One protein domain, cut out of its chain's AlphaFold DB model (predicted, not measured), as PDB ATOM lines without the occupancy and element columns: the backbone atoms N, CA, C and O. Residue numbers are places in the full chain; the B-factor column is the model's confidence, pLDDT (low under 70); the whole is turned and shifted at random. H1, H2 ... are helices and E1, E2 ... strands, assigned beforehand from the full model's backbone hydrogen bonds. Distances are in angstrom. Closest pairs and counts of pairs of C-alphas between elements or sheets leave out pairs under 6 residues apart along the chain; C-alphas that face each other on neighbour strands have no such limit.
ATOM      1  N   LEU A   8      43.274  10.945  47.111       66.12
ATOM      2  CA  LEU A   8      43.793  11.771  48.201       66.12
ATOM      3  C   LEU A   8      43.335  13.222  48.158       66.12
ATOM      4  O   LEU A   8      43.156  13.818  49.215       66.12
ATOM      5  N   GLN A   9      43.104  13.801  46.981       65.75
ATOM      6  CA  GLN A   9      42.599  15.172  46.889       65.75
ATOM      7  C   GLN A   9      41.156  15.282  47.375       65.75
ATOM      8  O   GLN A   9      40.830  16.253  48.055       65.75
ATOM      9  N   GLY A  10      40.315  14.274  47.115       63.69
ATOM     10  CA  GLY A  10      38.970  14.201  47.697       63.69
ATOM     11  C   GLY A  10      39.009  14.144  49.229       63.69
ATOM     12  O   GLY A  10      38.268  14.859  49.899       63.69
ATOM     13  N   PHE A  11      39.938  13.367  49.795       64.31
ATOM     14  CA  PHE A  11      40.133  13.270  51.247       64.31
ATOM     15  C   PHE A  11      40.707  14.558  51.870       64.31
ATOM     16  O   PHE A  11      40.308  14.959  52.960       64.31
ATOM     17  N   LEU A  12      41.618  15.238  51.168       66.81
ATOM     18  CA  LEU A  12      42.321  16.436  51.644       66.81
ATOM     19  C   LEU A  12      41.679  17.753  51.182       66.81
ATOM     20  O   LEU A  12      42.274  18.814  51.356       66.81
ATOM     21  N   SER A  13      40.456  17.712  50.639       59.62
ATOM     22  CA  SER A  13      39.738  18.877  50.083       59.62
ATOM     23  C   SER A  13      39.515  20.026  51.079       59.62
ATOM     24  O   SER A  13      39.212  21.145  50.672       59.62
ATOM     25  N   SER A  14      39.692  19.788  52.382       57.88
ATOM     26  CA  SER A  14      39.672  20.829  53.416       57.88
ATOM     27  C   SER A  14      40.916  21.732  53.417       57.88
ATOM     28  O   SER A  14      40.893  22.798  54.030       57.88
ATOM     29  N   HIS A  15      41.984  21.351  52.713       59.38
ATOM     30  CA  HIS A  15      43.239  22.093  52.629       59.38
ATOM     31  C   HIS A  15      43.465  22.585  51.191       59.38
ATOM     32  O   HIS A  15      43.275  21.843  50.230       59.38
ATOM     33  N   ARG A  16      43.885  23.849  51.023       55.38
ATOM     34  CA  ARG A  16      44.211  24.450  49.711       55.38
ATOM     35  C   ARG A  16      45.513  23.864  49.147       55.38
ATOM     36  O   ARG A  16      46.546  24.528  49.137       55.38
ATOM     37  N   ILE A  17      45.468  22.612  48.709       61.94
ATOM     38  CA  ILE A  17      46.589  21.913  48.079       61.94
ATOM     39  C   ILE A  17      46.467  22.086  46.553       61.94
ATOM     40  O   ILE A  17      45.359  21.971  46.020       61.94
ATOM     41  N   PRO A  18      47.562  22.383  45.826       63.03
ATOM     42  CA  PRO A  18      47.538  22.470  44.367       63.03
ATOM     43  C   PRO A  18      47.090  21.145  43.734       63.03
ATOM     44  O   PRO A  18      47.422  20.070  44.237       63.03
ATOM     45  N   VAL A  19      46.377  21.215  42.605       63.69
ATOM     46  CA  VAL A  19      45.937  20.032  41.841       63.69
ATOM     47  C   VAL A  19      47.169  19.244  41.390       63.69
ATOM     48  O   VAL A  19      47.864  19.635  40.457       63.69
ATOM     49  N   THR A  20      47.465  18.154  42.092       65.88
ATOM     50  CA  THR A  20      48.692  17.361  41.930       65.88
ATOM     51  C   THR A  20      48.341  15.883  42.015       65.88
ATOM     52  O   THR A  20      47.487  15.533  42.818       65.88
ATOM     53  N   ASP A  21      49.000  15.017  41.239       75.50
ATOM     54  CA  ASP A  21      48.829  13.554  41.300       75.50
ATOM     55  C   ASP A  21      48.885  13.023  42.750       75.50
ATOM     56  O   ASP A  21      49.766  13.404  43.530       75.50
ATOM     57  N   GLY A  22      47.967  12.115  43.101       76.88
ATOM     58  CA  GLY A  22      47.869  11.521  44.434       76.88
ATOM     59  C   GLY A  22      49.162  10.823  44.852       76.88
ATOM     60  O   GLY A  22      49.559  10.891  46.013       76.88
ATOM     61  N   ARG A  23      49.906  10.235  43.907       81.44
ATOM     62  CA  ARG A  23      51.216   9.639  44.211       81.44
ATOM     63  C   ARG A  23      52.232  10.681  44.681       81.44
ATOM     64  O   ARG A  23      52.953  10.450  45.654       81.44
ATOM     65  N   THR A  24      52.308  11.809  43.985       84.81
ATOM     66  CA  THR A  24      53.222  12.903  44.328       84.81
ATOM     67  C   THR A  24      52.862  13.473  45.690       84.81
ATOM     68  O   THR A  24      53.737  13.635  46.534       84.81
ATOM     69  N   LEU A  25      51.568  13.684  45.940       86.12
ATOM     70  CA  LEU A  25      51.076  14.166  47.224       86.12
ATOM     71  C   LEU A  25      51.423  13.205  48.370       86.12
ATOM     72  O   LEU A  25      51.997  13.625  49.371       86.12
ATOM     73  N   ALA A  26      51.169  11.906  48.189       87.94
ATOM     74  CA  ALA A  26      51.547  10.880  49.157       87.94
ATOM     75  C   ALA A  26      53.060  10.839  49.408       87.94
ATOM     76  O   ALA A  26      53.488  10.646  50.537       87.94
ATOM     77  N   THR A  27      53.879  11.051  48.376       89.19
ATOM     78  CA  THR A  27      55.344  11.070  48.519       89.19
ATOM     79  C   THR A  27      55.823  12.247  49.367       89.19
ATOM     80  O   THR A  27      56.814  12.116  50.077       89.19
ATOM     81  N   VAL A  28      55.139  13.392  49.291       89.00
ATOM     82  CA  VAL A  28      55.480  14.587  50.076       89.00
ATOM     83  C   VAL A  28      54.998  14.466  51.521       89.00
ATOM     84  O   VAL A  28      55.695  14.921  52.420       89.00
ATOM     85  N   ILE A  29      53.819  13.876  51.739       90.44
ATOM     86  CA  ILE A  29      53.177  13.826  53.061       90.44
ATOM     87  C   ILE A  29      53.679  12.660  53.915       90.44
ATOM     88  O   ILE A  29      53.840  12.831  55.116       90.44
ATOM     89  N   LEU A  30      53.876  11.480  53.322       92.38
ATOM     90  CA  LEU A  30      54.187  10.266  54.077       92.38
ATOM     91  C   LEU A  30      55.657  10.202  54.460       92.38
ATOM     92  O   LEU A  30      56.526  10.422  53.617       92.38
ATOM     93  N   GLU A  31      55.934   9.783  55.685       95.31
ATOM     94  CA  GLU A  31      57.269   9.400  56.128       95.31
ATOM     95  C   GLU A  31      57.667   8.011  55.585       95.31
ATOM     96  O   GLU A  31      56.829   7.244  55.091       95.31
ATOM     97  N   PRO A  32      58.965   7.650  55.611       94.56
ATOM     98  CA  PRO A  32      59.401   6.307  55.256       94.56
ATOM     99  C   PRO A  32      58.698   5.242  56.104       94.56
ATOM    100  O   PRO A  32      58.660   5.331  57.326       94.56
ATOM    101  N   ASP A  33      58.223   4.195  55.435       94.62
ATOM    102  CA  ASP A  33      57.448   3.086  55.999       94.62
ATOM    103  C   ASP A  33      56.021   3.442  56.455       94.62
ATOM    104  O   ASP A  33      55.364   2.649  57.130       94.62
ATOM    105  N   GLU A  34      55.504   4.599  56.042       94.88
ATOM    106  CA  GLU A  34      54.143   5.035  56.341       94.88
ATOM    107  C   GLU A  34      53.173   4.751  55.180       94.88
ATOM    108  O   GLU A  34      53.540   4.763  53.999       94.88
ATOM    109  N   TYR A  35      51.905   4.495  55.513       94.12
ATOM    110  CA  TYR A  35      50.823   4.335  54.547       94.12
ATOM    111  C   TYR A  35      49.553   5.061  54.989       94.12
ATOM    112  O   TYR A  35      49.274   5.207  56.178       94.12
ATOM    113  N   ILE A  36      48.747   5.461  54.011       91.38
ATOM    114  CA  ILE A  36      47.419   6.037  54.238       91.38
ATOM    115  C   ILE A  36      46.415   4.902  54.421       91.38
ATOM    116  O   ILE A  36      46.489   3.882  53.732       91.38
ATOM    117  N   GLY A  37      45.461   5.087  55.337       88.50
ATOM    118  CA  GLY A  37      44.367   4.141  55.542       88.50
ATOM    119  C   GLY A  37      43.644   3.801  54.225       88.50
ATOM    120  O   GLY A  37      43.536   4.670  53.359       88.50
ATOM    121  N   PRO A  38      43.154   2.561  54.041       91.19
ATOM    122  CA  PRO A  38      42.533   2.156  52.785       91.19
ATOM    123  C   PRO A  38      41.322   3.020  52.430       91.19
ATOM    124  O   PRO A  38      40.348   3.081  53.179       91.19
ATOM    125  N   LEU A  39      41.373   3.647  51.259       88.44
ATOM    126  CA  LEU A  39      40.308   4.487  50.716       88.44
ATOM    127  C   LEU A  39      39.473   3.696  49.703       88.44
ATOM    128  O   LEU A  39      40.012   2.804  49.045       88.44
ATOM    129  N   PRO A  40      38.170   3.979  49.541       84.81
ATOM    130  CA  PRO A  40      37.418   3.454  48.405       84.81
ATOM    131  C   PRO A  40      38.035   3.954  47.092       84.81
ATOM    132  O   PRO A  40      38.577   5.059  47.036       84.81
ATOM    133  N   ILE A  41      37.971   3.137  46.041       79.88
ATOM    134  CA  ILE A  41      38.419   3.566  44.715       79.88
ATOM    135  C   ILE A  41      37.522   4.713  44.222       79.88
ATOM    136  O   ILE A  41      36.295   4.634  44.317       79.88
ATOM    137  N   PHE A  42      38.125   5.816  43.765       68.31
ATOM    138  CA  PHE A  42      37.351   6.975  43.313       68.31
ATOM    139  C   PHE A  42      36.728   6.668  41.950       68.31
ATOM    140  O   PHE A  42      37.450   6.418  40.983       68.31
ATOM    141  N   HIS A  43      35.403   6.749  41.868       65.44
ATOM    142  CA  HIS A  43      34.686   6.814  40.601       65.44
ATOM    143  C   HIS A  43      34.423   8.295  40.327       65.44
ATOM    144  O   HIS A  43      33.806   8.978  41.145       65.44
ATOM    145  N   PHE A  44      34.943   8.829  39.221       50.50
ATOM    146  CA  PHE A  44      34.532  10.162  38.790       50.50
ATOM    147  C   PHE A  44      33.037  10.097  38.471       50.50
ATOM    148  O   PHE A  44      32.608   9.252  37.690       50.50
ATOM    149  N   GLY A  45      32.240  10.954  39.112       47.41
ATOM    150  CA  GLY A  45      30.827  11.108  38.780       47.41
ATOM    151  C   GLY A  45      30.701  11.631  37.353       47.41
ATOM    152  O   GLY A  45      30.870  12.827  37.129       47.41
ATOM    153  N   GLY A  46      30.466  10.727  36.403       46.50
ATOM    154  CA  GLY A  46      30.340  11.039  34.982       46.50
ATOM    155  C   GLY A  46      30.470   9.804  34.086       46.50
ATOM    156  O   GLY A  46      31.574   9.407  33.739       46.50
ATOM    157  N   GLU A  47      29.309   9.258  33.726       47.12
ATOM    158  CA  GLU A  47      28.971   8.413  32.562       47.12
ATOM    159  C   GLU A  47      29.427   6.948  32.445       47.12
ATOM    160  O   GLU A  47      28.728   6.225  31.753       47.12
ATOM    161  N   ASP A  48      30.422   6.440  33.176       53.31
ATOM    162  CA  ASP A  48      30.694   4.982  33.193       53.31
ATOM    163  C   ASP A  48      31.118   4.512  34.592       53.31
ATOM    164  O   ASP A  48      32.294   4.333  34.915       53.31
ATOM    165  N   THR A  49      30.127   4.333  35.468       60.25
ATOM    166  CA  THR A  49      30.297   3.663  36.771       60.25
ATOM    167  C   THR A  49      30.405   2.145  36.641       60.25
ATOM    168  O   THR A  49      30.690   1.468  37.626       60.25
ATOM    169  N   GLU A  50      30.158   1.606  35.450       65.88
ATOM    170  CA  GLU A  50      30.062   0.179  35.199       65.88
ATOM    171  C   GLU A  50      31.039  -0.230  34.092       65.88
ATOM    172  O   GLU A  50      31.088   0.371  33.022       65.88
ATOM    173  N   TYR A  51      31.851  -1.261  34.338       68.50
ATOM    174  CA  TYR A  51      32.682  -1.821  33.281       68.50
ATOM    175  C   TYR A  51      31.807  -2.673  32.369       68.50
ATOM    176  O   TYR A  51      31.295  -3.718  32.780       68.50
ATOM    177  N   HIS A  52      31.674  -2.240  31.119       76.56
ATOM    178  CA  HIS A  52      30.910  -2.947  30.103       76.56
ATOM    179  C   HIS A  52      31.829  -3.809  29.235       76.56
ATOM    180  O   HIS A  52      32.675  -3.315  28.490       76.56
ATOM    181  N   LEU A  53      31.647  -5.126  29.321       80.75
ATOM    182  CA  LEU A  53      32.243  -6.085  28.396       80.75
ATOM    183  C   LEU A  53      31.187  -6.519  27.368       80.75
ATOM    184  O   LEU A  53      29.997  -6.584  27.694       80.75
ATOM    185  N   PRO A  54      31.573  -6.855  26.123       83.88
ATOM    186  CA  PRO A  54      30.608  -7.359  25.157       83.88
ATOM    187  C   PRO A  54      29.940  -8.634  25.690       83.88
ATOM    188  O   PRO A  54      30.617  -9.559  26.145       83.88
ATOM    189  N   GLN A  55      28.604  -8.687  25.624       84.31
ATOM    190  CA  GLN A  55      27.820  -9.789  26.201       84.31
ATOM    191  C   GLN A  55      28.149 -11.158  25.591       84.31
ATOM    192  O   GLN A  55      27.996 -12.173  26.263       84.31
ATOM    193  N   GLU A  56      28.645 -11.179  24.351       87.62
ATOM    194  CA  GLU A  56      29.130 -12.385  23.671       87.62
ATOM    195  C   GLU A  56      30.235 -13.100  24.468       87.62
ATOM    196  O   GLU A  56      30.270 -14.327  24.521       87.62
ATOM    197  N   TYR A  57      31.104 -12.335  25.137       85.31
ATOM    198  CA  TYR A  57      32.244 -12.866  25.891       85.31
ATOM    199  C   TYR A  57      32.027 -12.841  27.407       85.31
ATOM    200  O   TYR A  57      32.711 -13.562  28.138       85.31
ATOM    201  N   CYS A  58      31.091 -12.025  27.902       83.62
ATOM    202  CA  CYS A  58      30.793 -11.923  29.325       83.62
ATOM    203  C   CYS A  58      29.281 -11.768  29.567       83.62
ATOM    204  O   CYS A  58      28.736 -10.688  29.336       83.62
ATOM    205  N   PRO A  59      28.592 -12.813  30.051       90.88
ATOM    206  CA  PRO A  59      27.198 -12.717  30.486       90.88
ATOM    207  C   PRO A  59      26.971 -11.603  31.526       90.88
ATOM    208  O   PRO A  59      27.877 -11.278  32.295       90.88
ATOM    209  N   ARG A  60      25.771 -11.000  31.548       86.62
ATOM    210  CA  ARG A  60      25.469  -9.823  32.395       86.62
ATOM    211  C   ARG A  60      25.655 -10.084  33.890       86.62
ATOM    212  O   ARG A  60      26.259  -9.269  34.568       86.62
ATOM    213  N   ASP A  61      25.223 -11.238  34.375       89.38
ATOM    214  CA  ASP A  61      25.411 -11.698  35.755       89.38
ATOM    215  C   ASP A  61      26.894 -11.734  36.160       89.38
ATOM    216  O   ASP A  61      27.274 -11.318  37.256       89.38
ATOM    217  N   ARG A  62      27.764 -12.176  35.246       87.81
ATOM    218  CA  ARG A  62      29.212 -12.174  35.467       87.81
ATOM    219  C   ARG A  62      29.793 -10.760  35.452       87.81
ATOM    220  O   ARG A  62      30.698 -10.486  36.238       87.81
ATOM    221  N   GLN A  63      29.290  -9.880  34.589       87.19
ATOM    222  CA  GLN A  63      29.696  -8.470  34.567       87.19
ATOM    223  C   GLN A  63      29.308  -7.760  35.866       87.19
ATOM    224  O   GLN A  63      30.167  -7.146  36.493       87.19
ATOM    225  N   GLU A  64      28.068  -7.923  36.324       86.69
ATOM    226  CA  GLU A  64      27.582  -7.361  37.588       86.69
ATOM    227  C   GLU A  64      28.454  -7.811  38.767       86.69
ATOM    228  O   GLU A  64      28.892  -6.987  39.572       86.69
ATOM    229  N   LEU A  65      28.794  -9.102  38.833       89.06
ATOM    230  CA  LEU A  65      29.692  -9.630  39.861       89.06
ATOM    231  C   LEU A  65      31.100  -9.009  39.784       89.06
ATOM    232  O   LEU A  65      31.703  -8.697  40.812       89.06
ATOM    233  N   MET A  66      31.641  -8.816  38.578       86.31
ATOM    234  CA  MET A  66      32.936  -8.152  38.390       86.31
ATOM    235  C   MET A  66      32.894  -6.697  38.863       86.31
ATOM    236  O   MET A  66      33.794  -6.277  39.591       86.31
ATOM    237  N   ASN A  67      31.842  -5.960  38.509       85.81
ATOM    238  CA  ASN A  67      31.651  -4.571  38.914       85.81
ATOM    239  C   ASN A  67      31.547  -4.442  40.439       85.81
ATOM    240  O   ASN A  67      32.258  -3.627  41.025       85.81
ATOM    241  N   GLN A  68      30.803  -5.336  41.099       86.19
ATOM    242  CA  GLN A  68      30.746  -5.407  42.566       86.19
ATOM    243  C   GLN A  68      32.130  -5.639  43.197       86.19
ATOM    244  O   GLN A  68      32.484  -5.022  44.204       86.19
ATOM    245  N   HIS A  69      32.949  -6.519  42.614       87.12
ATOM    246  CA  HIS A  69      34.300  -6.772  43.118       87.12
ATOM    247  C   HIS A  69      35.260  -5.598  42.902       87.12
ATOM    248  O   HIS A  69      36.117  -5.364  43.758       87.12
ATOM    249  N   ILE A  70      35.129  -4.868  41.792       85.25
ATOM    250  CA  ILE A  70      35.933  -3.674  41.509       85.25
ATOM    251  C   ILE A  70      35.540  -2.532  42.451       85.25
ATOM    252  O   ILE A  70      36.413  -1.899  43.040       85.25
ATOM    253  N   GLU A  71      34.246  -2.323  42.689       84.56
ATOM    254  CA  GLU A  71      33.751  -1.327  43.647       84.56
ATOM    255  C   GLU A  71      34.219  -1.627  45.086       84.56
ATOM    256  O   GLU A  71      34.556  -0.736  45.876       84.56
ATOM    257  N   ALA A  72      34.331  -2.912  45.428       88.25
ATOM    258  CA  ALA A  72      34.886  -3.356  46.701       88.25
ATOM    259  C   ALA A  72      36.413  -3.165  46.817       88.25
ATOM    260  O   ALA A  72      36.971  -3.385  47.897       88.25
ATOM    261  N   MET A  73      37.118  -2.758  45.758       89.25
ATOM    262  CA  MET A  73      38.547  -2.477  45.852       89.25
ATOM    263  C   MET A  73      38.822  -1.253  46.723       89.25
ATOM    264  O   MET A  73      38.002  -0.349  46.912       89.25
ATOM    265  N   ARG A  74      40.012  -1.253  47.312       91.00
ATOM    266  CA  ARG A  74      40.519  -0.185  48.156       91.00
ATOM    267  C   ARG A  74      41.878   0.256  47.660       91.00
ATOM    268  O   ARG A  74      42.692  -0.561  47.234       91.00
ATOM    269  N   VAL A  75      42.120   1.549  47.753       91.44
ATOM    270  CA  VAL A  75      43.366   2.191  47.366       91.44
ATOM    271  C   VAL A  75      44.156   2.517  48.624       91.44
ATOM    272  O   VAL A  75      43.637   3.125  49.557       91.44
ATOM    273  N   VAL A  76      45.421   2.118  48.642       92.94
ATOM    274  CA  VAL A  76      46.380   2.435  49.703       92.94
ATOM    275  C   VAL A  76      47.582   3.114  49.067       92.94
ATOM    276  O   VAL A  76      48.142   2.614  48.092       92.94
ATOM    277  N   PHE A  77      47.998   4.244  49.629       93.00
ATOM    278  CA  PHE A  77      49.273   4.868  49.288       93.00
ATOM    279  C   PHE A  77      50.295   4.493  50.352       93.00
ATOM    280  O   PHE A  77      50.023   4.678  51.534       93.00
ATOM    281  N   TYR A  78      51.441   3.957  49.942       94.62
ATOM    282  CA  TYR A  78      52.502   3.490  50.838       94.62
ATOM    283  C   TYR A  78      53.854   4.038  50.395       94.62
ATOM    284  O   TYR A  78      54.190   3.945  49.216       94.62
ATOM    285  N   ARG A  79      54.647   4.580  51.321       94.62
ATOM    286  CA  ARG A  79      56.019   5.022  51.054       94.62
ATOM    287  C   ARG A  79      57.011   4.027  51.667       94.62
ATOM    288  O   ARG A  79      57.227   4.070  52.871       94.62
ATOM    289  N   PRO A  80      57.659   3.147  50.880       93.00
ATOM    290  CA  PRO A  80      58.506   2.092  51.445       93.00
ATOM    291  C   PRO A  80      59.819   2.611  52.044       93.00
ATOM    292  O   PRO A  80      60.294   2.086  53.049       93.00
ATOM    293  N   PHE A  81      60.413   3.639  51.432       93.25
ATOM    294  CA  PHE A  81      61.694   4.215  51.836       93.25
ATOM    295  C   PHE A  81      61.715   5.726  51.594       93.25
ATOM    296  O   PHE A  81      60.984   6.236  50.748       93.25
ATOM    297  N   GLY A  82      62.613   6.447  52.272       91.12
ATOM    298  CA  GLY A  82      62.766   7.897  52.079       91.12
ATOM    299  C   GLY A  82      63.241   8.293  50.682       91.12
ATOM    300  O   GLY A  82      62.841   9.334  50.170       91.12
ATOM    301  N   TRP A  83      64.033   7.439  50.035       89.38
ATOM    302  CA  TRP A  83      64.520   7.645  48.669       89.38
ATOM    303  C   TRP A  83      63.529   7.180  47.590       89.38
ATOM    304  O   TRP A  83      63.706   7.515  46.421       89.38
ATOM    305  N   ALA A  84      62.513   6.394  47.957       90.06
ATOM    306  CA  ALA A  84      61.543   5.844  47.019       90.06
ATOM    307  C   ALA A  84      60.281   6.719  46.978       90.06
ATOM    308  O   ALA A  84      59.828   7.188  48.028       90.06
ATOM    309  N   PRO A  85      59.671   6.920  45.796       90.75
ATOM    310  CA  PRO A  85      58.361   7.545  45.725       90.75
ATOM    311  C   PRO A  85      57.309   6.654  46.394       90.75
ATOM    312  O   PRO A  85      57.453   5.428  46.456       90.75
ATOM    313  N   ALA A  86      56.218   7.264  46.855       92.31
ATOM    314  CA  ALA A  86      55.065   6.504  47.308       92.31
ATOM    315  C   ALA A  86      54.505   5.648  46.159       92.31
ATOM    316  O   ALA A  86      54.513   6.037  44.987       92.31
ATOM    317  N   VAL A  87      53.989   4.473  46.494       91.12
ATOM    318  CA  VAL A  87      53.295   3.580  45.570       91.12
ATOM    319  C   VAL A  87      51.802   3.595  45.861       91.12
ATOM    320  O   VAL A  87      51.384   3.645  47.014       91.12
ATOM    321  N   ARG A  88      50.997   3.542  44.797       91.06
ATOM    322  CA  ARG A  88      49.542   3.378  44.876       91.06
ATOM    323  C   ARG A  88      49.233   1.901  44.678       91.06
ATOM    324  O   ARG A  88      49.572   1.351  43.631       91.06
ATOM    325  N   LEU A  89      48.619   1.286  45.675       91.62
ATOM    326  CA  LEU A  89      48.239  -0.120  45.698       91.62
ATOM    327  C   LEU A  89      46.717  -0.213  45.621       91.62
ATOM    328  O   LEU A  89      46.026   0.422  46.412       91.62
ATOM    329  N   GLU A  90      46.205  -1.007  44.685       91.81
ATOM    330  CA  GLU A  90      44.794  -1.396  44.633       91.81
ATOM    331  C   GLU A  90      44.674  -2.803  45.215       91.81
ATOM    332  O   GLU A  90      45.324  -3.741  44.753       91.81
ATOM    333  N   LEU A  91      43.893  -2.934  46.280       93.00
ATOM    334  CA  LEU A  91      43.758  -4.156  47.059       93.00
ATOM    335  C   LEU A  91      42.283  -4.521  47.174       93.00
ATOM    336  O   LEU A  91      41.413  -3.654  47.241       93.00
ATOM    337  N   THR A  92      41.986  -5.812  47.253       92.31
ATOM    338  CA  THR A  92      40.623  -6.265  47.537       92.31
ATOM    339  C   THR A  92      40.234  -5.917  48.976       92.31
ATOM    340  O   THR A  92      41.086  -5.911  49.874       92.31
ATOM    341  N   ALA A  93      38.942  -5.671  49.221       89.75
ATOM    342  CA  ALA A  93      38.428  -5.365  50.560       89.75
ATOM    343  C   ALA A  93      38.947  -6.313  51.663       89.75
ATOM    344  O   ALA A  93      39.432  -5.794  52.668       89.75
ATOM    345  N   PRO A  94      38.965  -7.656  51.499       92.19
ATOM    346  CA  PRO A  94      39.421  -8.563  52.559       92.19
ATOM    347  C   PRO A  94      40.886  -8.372  52.976       92.19
ATOM    348  O   PRO A  94      41.250  -8.654  54.118       92.19
ATOM    349  N   ILE A  95      41.741  -7.924  52.051       93.62
ATOM    350  CA  ILE A  95      43.149  -7.624  52.334       93.62
ATOM    351  C   ILE A  95      43.250  -6.262  53.015       93.62
ATOM    352  O   ILE A  95      43.929  -6.135  54.029       93.62
ATOM    353  N   ALA A  96      42.546  -5.263  52.483       92.31
ATOM    354  CA  ALA A  96      42.583  -3.894  52.977       92.31
ATOM    355  C   ALA A  96      42.025  -3.745  54.404       92.31
ATOM    356  O   ALA A  96      42.568  -2.978  55.194       92.31
ATOM    357  N   THR A  97      40.975  -4.485  54.771       92.31
ATOM    358  CA  THR A  97      40.356  -4.396  56.108       92.31
ATOM    359  C   THR A  97      41.131  -5.150  57.187       92.31
ATOM    360  O   THR A  97      40.951  -4.896  58.376       92.31
ATOM    361  N   SER A  98      41.980  -6.104  56.803       95.50
ATOM    362  CA  SER A  98      42.740  -6.925  57.739       95.50
ATOM    363  C   SER A  98      44.149  -6.372  57.912       95.50
ATOM    364  O   SER A  98      44.988  -6.511  57.026       95.50
ATOM    365  N   ARG A  99      44.445  -5.808  59.092       93.38
ATOM    366  CA  ARG A  99      45.773  -5.244  59.392       93.38
ATOM    367  C   ARG A  99      46.906  -6.244  59.151       93.38
ATOM    368  O   ARG A  99      47.922  -5.868  58.585       93.38
ATOM    369  N   SER A 100      46.731  -7.511  59.530       96.19
ATOM    370  CA  SER A 100      47.754  -8.544  59.325       96.19
ATOM    371  C   SER A 100      48.013  -8.821  57.843       96.19
ATOM    372  O   SER A 100      49.167  -8.827  57.417       96.19
ATOM    373  N   ARG A 101      46.955  -8.995  57.040       95.88
ATOM    374  CA  ARG A 101      47.078  -9.229  55.591       95.88
ATOM    375  C   ARG A 101      47.659  -8.012  54.880       95.88
ATOM    376  O   ARG A 101      48.536  -8.175  54.037       95.88
ATOM    377  N   LEU A 102      47.220  -6.810  55.249       95.62
ATOM    378  CA  LEU A 102      47.760  -5.568  54.707       95.62
ATOM    379  C   LEU A 102      49.252  -5.437  55.022       95.62
ATOM    380  O   LEU A 102      50.042  -5.239  54.107       95.62
ATOM    381  N   SER A 103      49.663  -5.637  56.279       95.31
ATOM    382  CA  SER A 103      51.078  -5.598  56.666       95.31
ATOM    383  C   SER A 103      51.927  -6.609  55.896       95.31
ATOM    384  O   SER A 103      53.020  -6.262  55.457       95.31
ATOM    385  N   MET A 104      51.426  -7.829  55.667       96.38
ATOM    386  CA  MET A 104      52.126  -8.818  54.837       96.38
ATOM    387  C   MET A 104      52.335  -8.330  53.400       96.38
ATOM    388  O   MET A 104      53.411  -8.530  52.837       96.38
ATOM    389  N   VAL A 105      51.323  -7.692  52.804       96.00
ATOM    390  CA  VAL A 105      51.425  -7.144  51.446       96.00
ATOM    391  C   VAL A 105      52.415  -5.984  51.400       96.00
ATOM    392  O   VAL A 105      53.284  -5.982  50.533       96.00
ATOM    393  N   LEU A 106      52.328  -5.030  52.330       95.56
ATOM    394  CA  LEU A 106      53.230  -3.873  52.368       95.56
ATOM    395  C   LEU A 106      54.691  -4.305  52.534       95.56
ATOM    396  O   LEU A 106      55.551  -3.861  51.776       95.56
ATOM    397  N   GLU A 107      54.957  -5.248  53.437       95.31
ATOM    398  CA  GLU A 107      56.288  -5.826  53.629       95.31
ATOM    399  C   GLU A 107      56.771  -6.577  52.376       95.31
ATOM    400  O   GLU A 107      57.922  -6.448  51.955       95.31
ATOM    401  N   GLY A 108      55.879  -7.327  51.721       94.19
ATOM    402  CA  GLY A 108      56.176  -7.999  50.456       94.19
ATOM    403  C   GLY A 108      56.511  -7.027  49.320       94.19
ATOM    404  O   GLY A 108      57.397  -7.314  48.515       94.19
ATOM    405  N   ILE A 109      55.846  -5.872  49.261       93.31
ATOM    406  CA  ILE A 109      56.149  -4.801  48.304       93.31
ATOM    407  C   ILE A 109      57.484  -4.144  48.645       93.31
ATOM    408  O   ILE A 109      58.323  -3.990  47.760       93.31
ATOM    409  N   LYS A 110      57.725  -3.818  49.917       93.81
ATOM    410  CA  LYS A 110      58.974  -3.210  50.391       93.81
ATOM    411  C   LYS A 110      60.199  -4.035  49.993       93.81
ATOM    412  O   LYS A 110      61.160  -3.483  49.473       93.81
ATOM    413  N   ARG A 111      60.139  -5.363  50.137       93.06
ATOM    414  CA  ARG A 111      61.229  -6.283  49.752       93.06
ATOM    415  C   ARG A 111      61.542  -6.313  48.255       93.06
ATOM    416  O   ARG A 111      62.624  -6.747  47.874       93.06
ATOM    417  N   GLN A 112      60.620  -5.870  47.403       91.06
ATOM    418  CA  GLN A 112      60.850  -5.784  45.957       91.06
ATOM    419  C   GLN A 112      61.644  -4.534  45.558       91.06
ATOM    420  O   GLN A 112      62.073  -4.429  44.408       91.06
ATOM    421  N   PHE A 113      61.849  -3.598  46.483       90.00
ATOM    422  CA  PHE A 113      62.733  -2.452  46.318       90.00
ATOM    423  C   PHE A 113      64.107  -2.801  46.894       90.00
ATOM    424  O   PHE A 113      64.271  -2.952  48.101       90.00
ATOM    425  N   PHE A 114      65.104  -2.936  46.021       83.38
ATOM    426  CA  PHE A 114      66.444  -3.414  46.390       83.38
ATOM    427  C   PHE A 114      67.547  -2.369  46.170       83.38
ATOM    428  O   PHE A 114      68.667  -2.560  46.635       83.38
ATOM    429  N   SER A 115      67.266  -1.272  45.455       85.31
ATOM    430  CA  SER A 115      68.252  -0.227  45.169       85.31
ATOM    431  C   SER A 115      67.597   1.138  44.922       85.31
ATOM    432  O   SER A 115      66.590   1.186  44.214       85.31
ATOM    433  N   PRO A 116      68.208   2.250  45.382       84.38
ATOM    434  CA  PRO A 116      67.778   3.611  45.050       84.38
ATOM    435  C   PRO A 116      67.773   3.938  43.554       84.38
ATOM    436  O   PRO A 116      67.081   4.857  43.125       84.38
ATOM    437  N   ALA A 117      68.518   3.182  42.742       83.31
ATOM    438  CA  ALA A 117      68.507   3.337  41.289       83.31
ATOM    439  C   ALA A 117      67.197   2.843  40.641       83.31
ATOM    440  O   ALA A 117      66.953   3.105  39.462       83.31
TER     441      ALA A 117
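What this domain is: This is residues 8 to 117 of the 175 residues of the protein "Nuclease" of Lentisphaerae bacterium (UniProt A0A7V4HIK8). A two-stranded hairpin, E1 and E2, makes the middle of a loose body, with H2 over one side of it and H5 more loosely over the other. H3 leads into E1 from one end as an arm, and the long stretch from residue 30 to 59 runs past E1 and out to the start of that arm. The printed part has 110 residues, with five named helices and two named strands in the order H1, H2, H3, E1, E2, H4, H5; the strands are antiparallel. The class is mixed, helices and strands, with 53 residues, under half, in named elements. The whole is loose, with a radius of gyration of the C-alphas of 16.6 A and spans of 48 by 34 by 28 A.

Where its parts are: H1 is residues 8 to 11, its first C-alpha at (43.793, 11.771, 48.201). H2 follows at residues 22 to 29, 10.4 A long. H3 is residues 60 to 71, 16.4 A long, beginning at C-alpha 60 at (25.469, -9.823, 32.395). E1 is residues 73 to 79, 19.7 A, and E2 is residues 87 to 92, 16.2 A. H4 is residues 93 to 96, and H5 is residues 99 to 110, 16.1 A, ending at C-alpha 110 at (58.974, -3.210, 50.391).

How they stand to each other: E1 and E2 form a hairpin, antiparallel at 150 degrees between their directions, with N 76 and O 89 2.9 A apart and N 89 and O 76 2.8 A apart, within hydrogen-bond range. Residues 34 to 35 pair antiparallel with residues 78 to 79 of E1, and residues 39 to 40 with residues 74 to 75. The closest C-alphas of H2 and E1, those of Ala 26 and Phe 77, are 6.4 A apart. H1 and H2 touch, the closest C-alphas being those of Leu 8 and Gly 22, 5.6 A apart. H5 and E2 are near each other, with 6 pairs of C-alphas within 10 A. H4 and H5 only just touch, with 3 pairs of C-alphas within 8 A, and only at the corner by their link; the closest are those of Ile 95 and Arg 101, 5.3 A apart, and H5 takes part with residues 101 to 102 alone. H3 touches no helix. In H2, H3 and H5 every O i to N i+4 pair is within hydrogen-bond range; H1 and H4 are too short for such a pair.

The domain as a whole: The C-alphas farthest apart, those of Glu 56 and Gly 82, are 48.5 A apart. The printed part has no cut. The link from H2 to H3, 30 residues, is long. The mean pLDDT of the printed part is 83.5, and residues 8 to 20 and 42 to 51 are under 70.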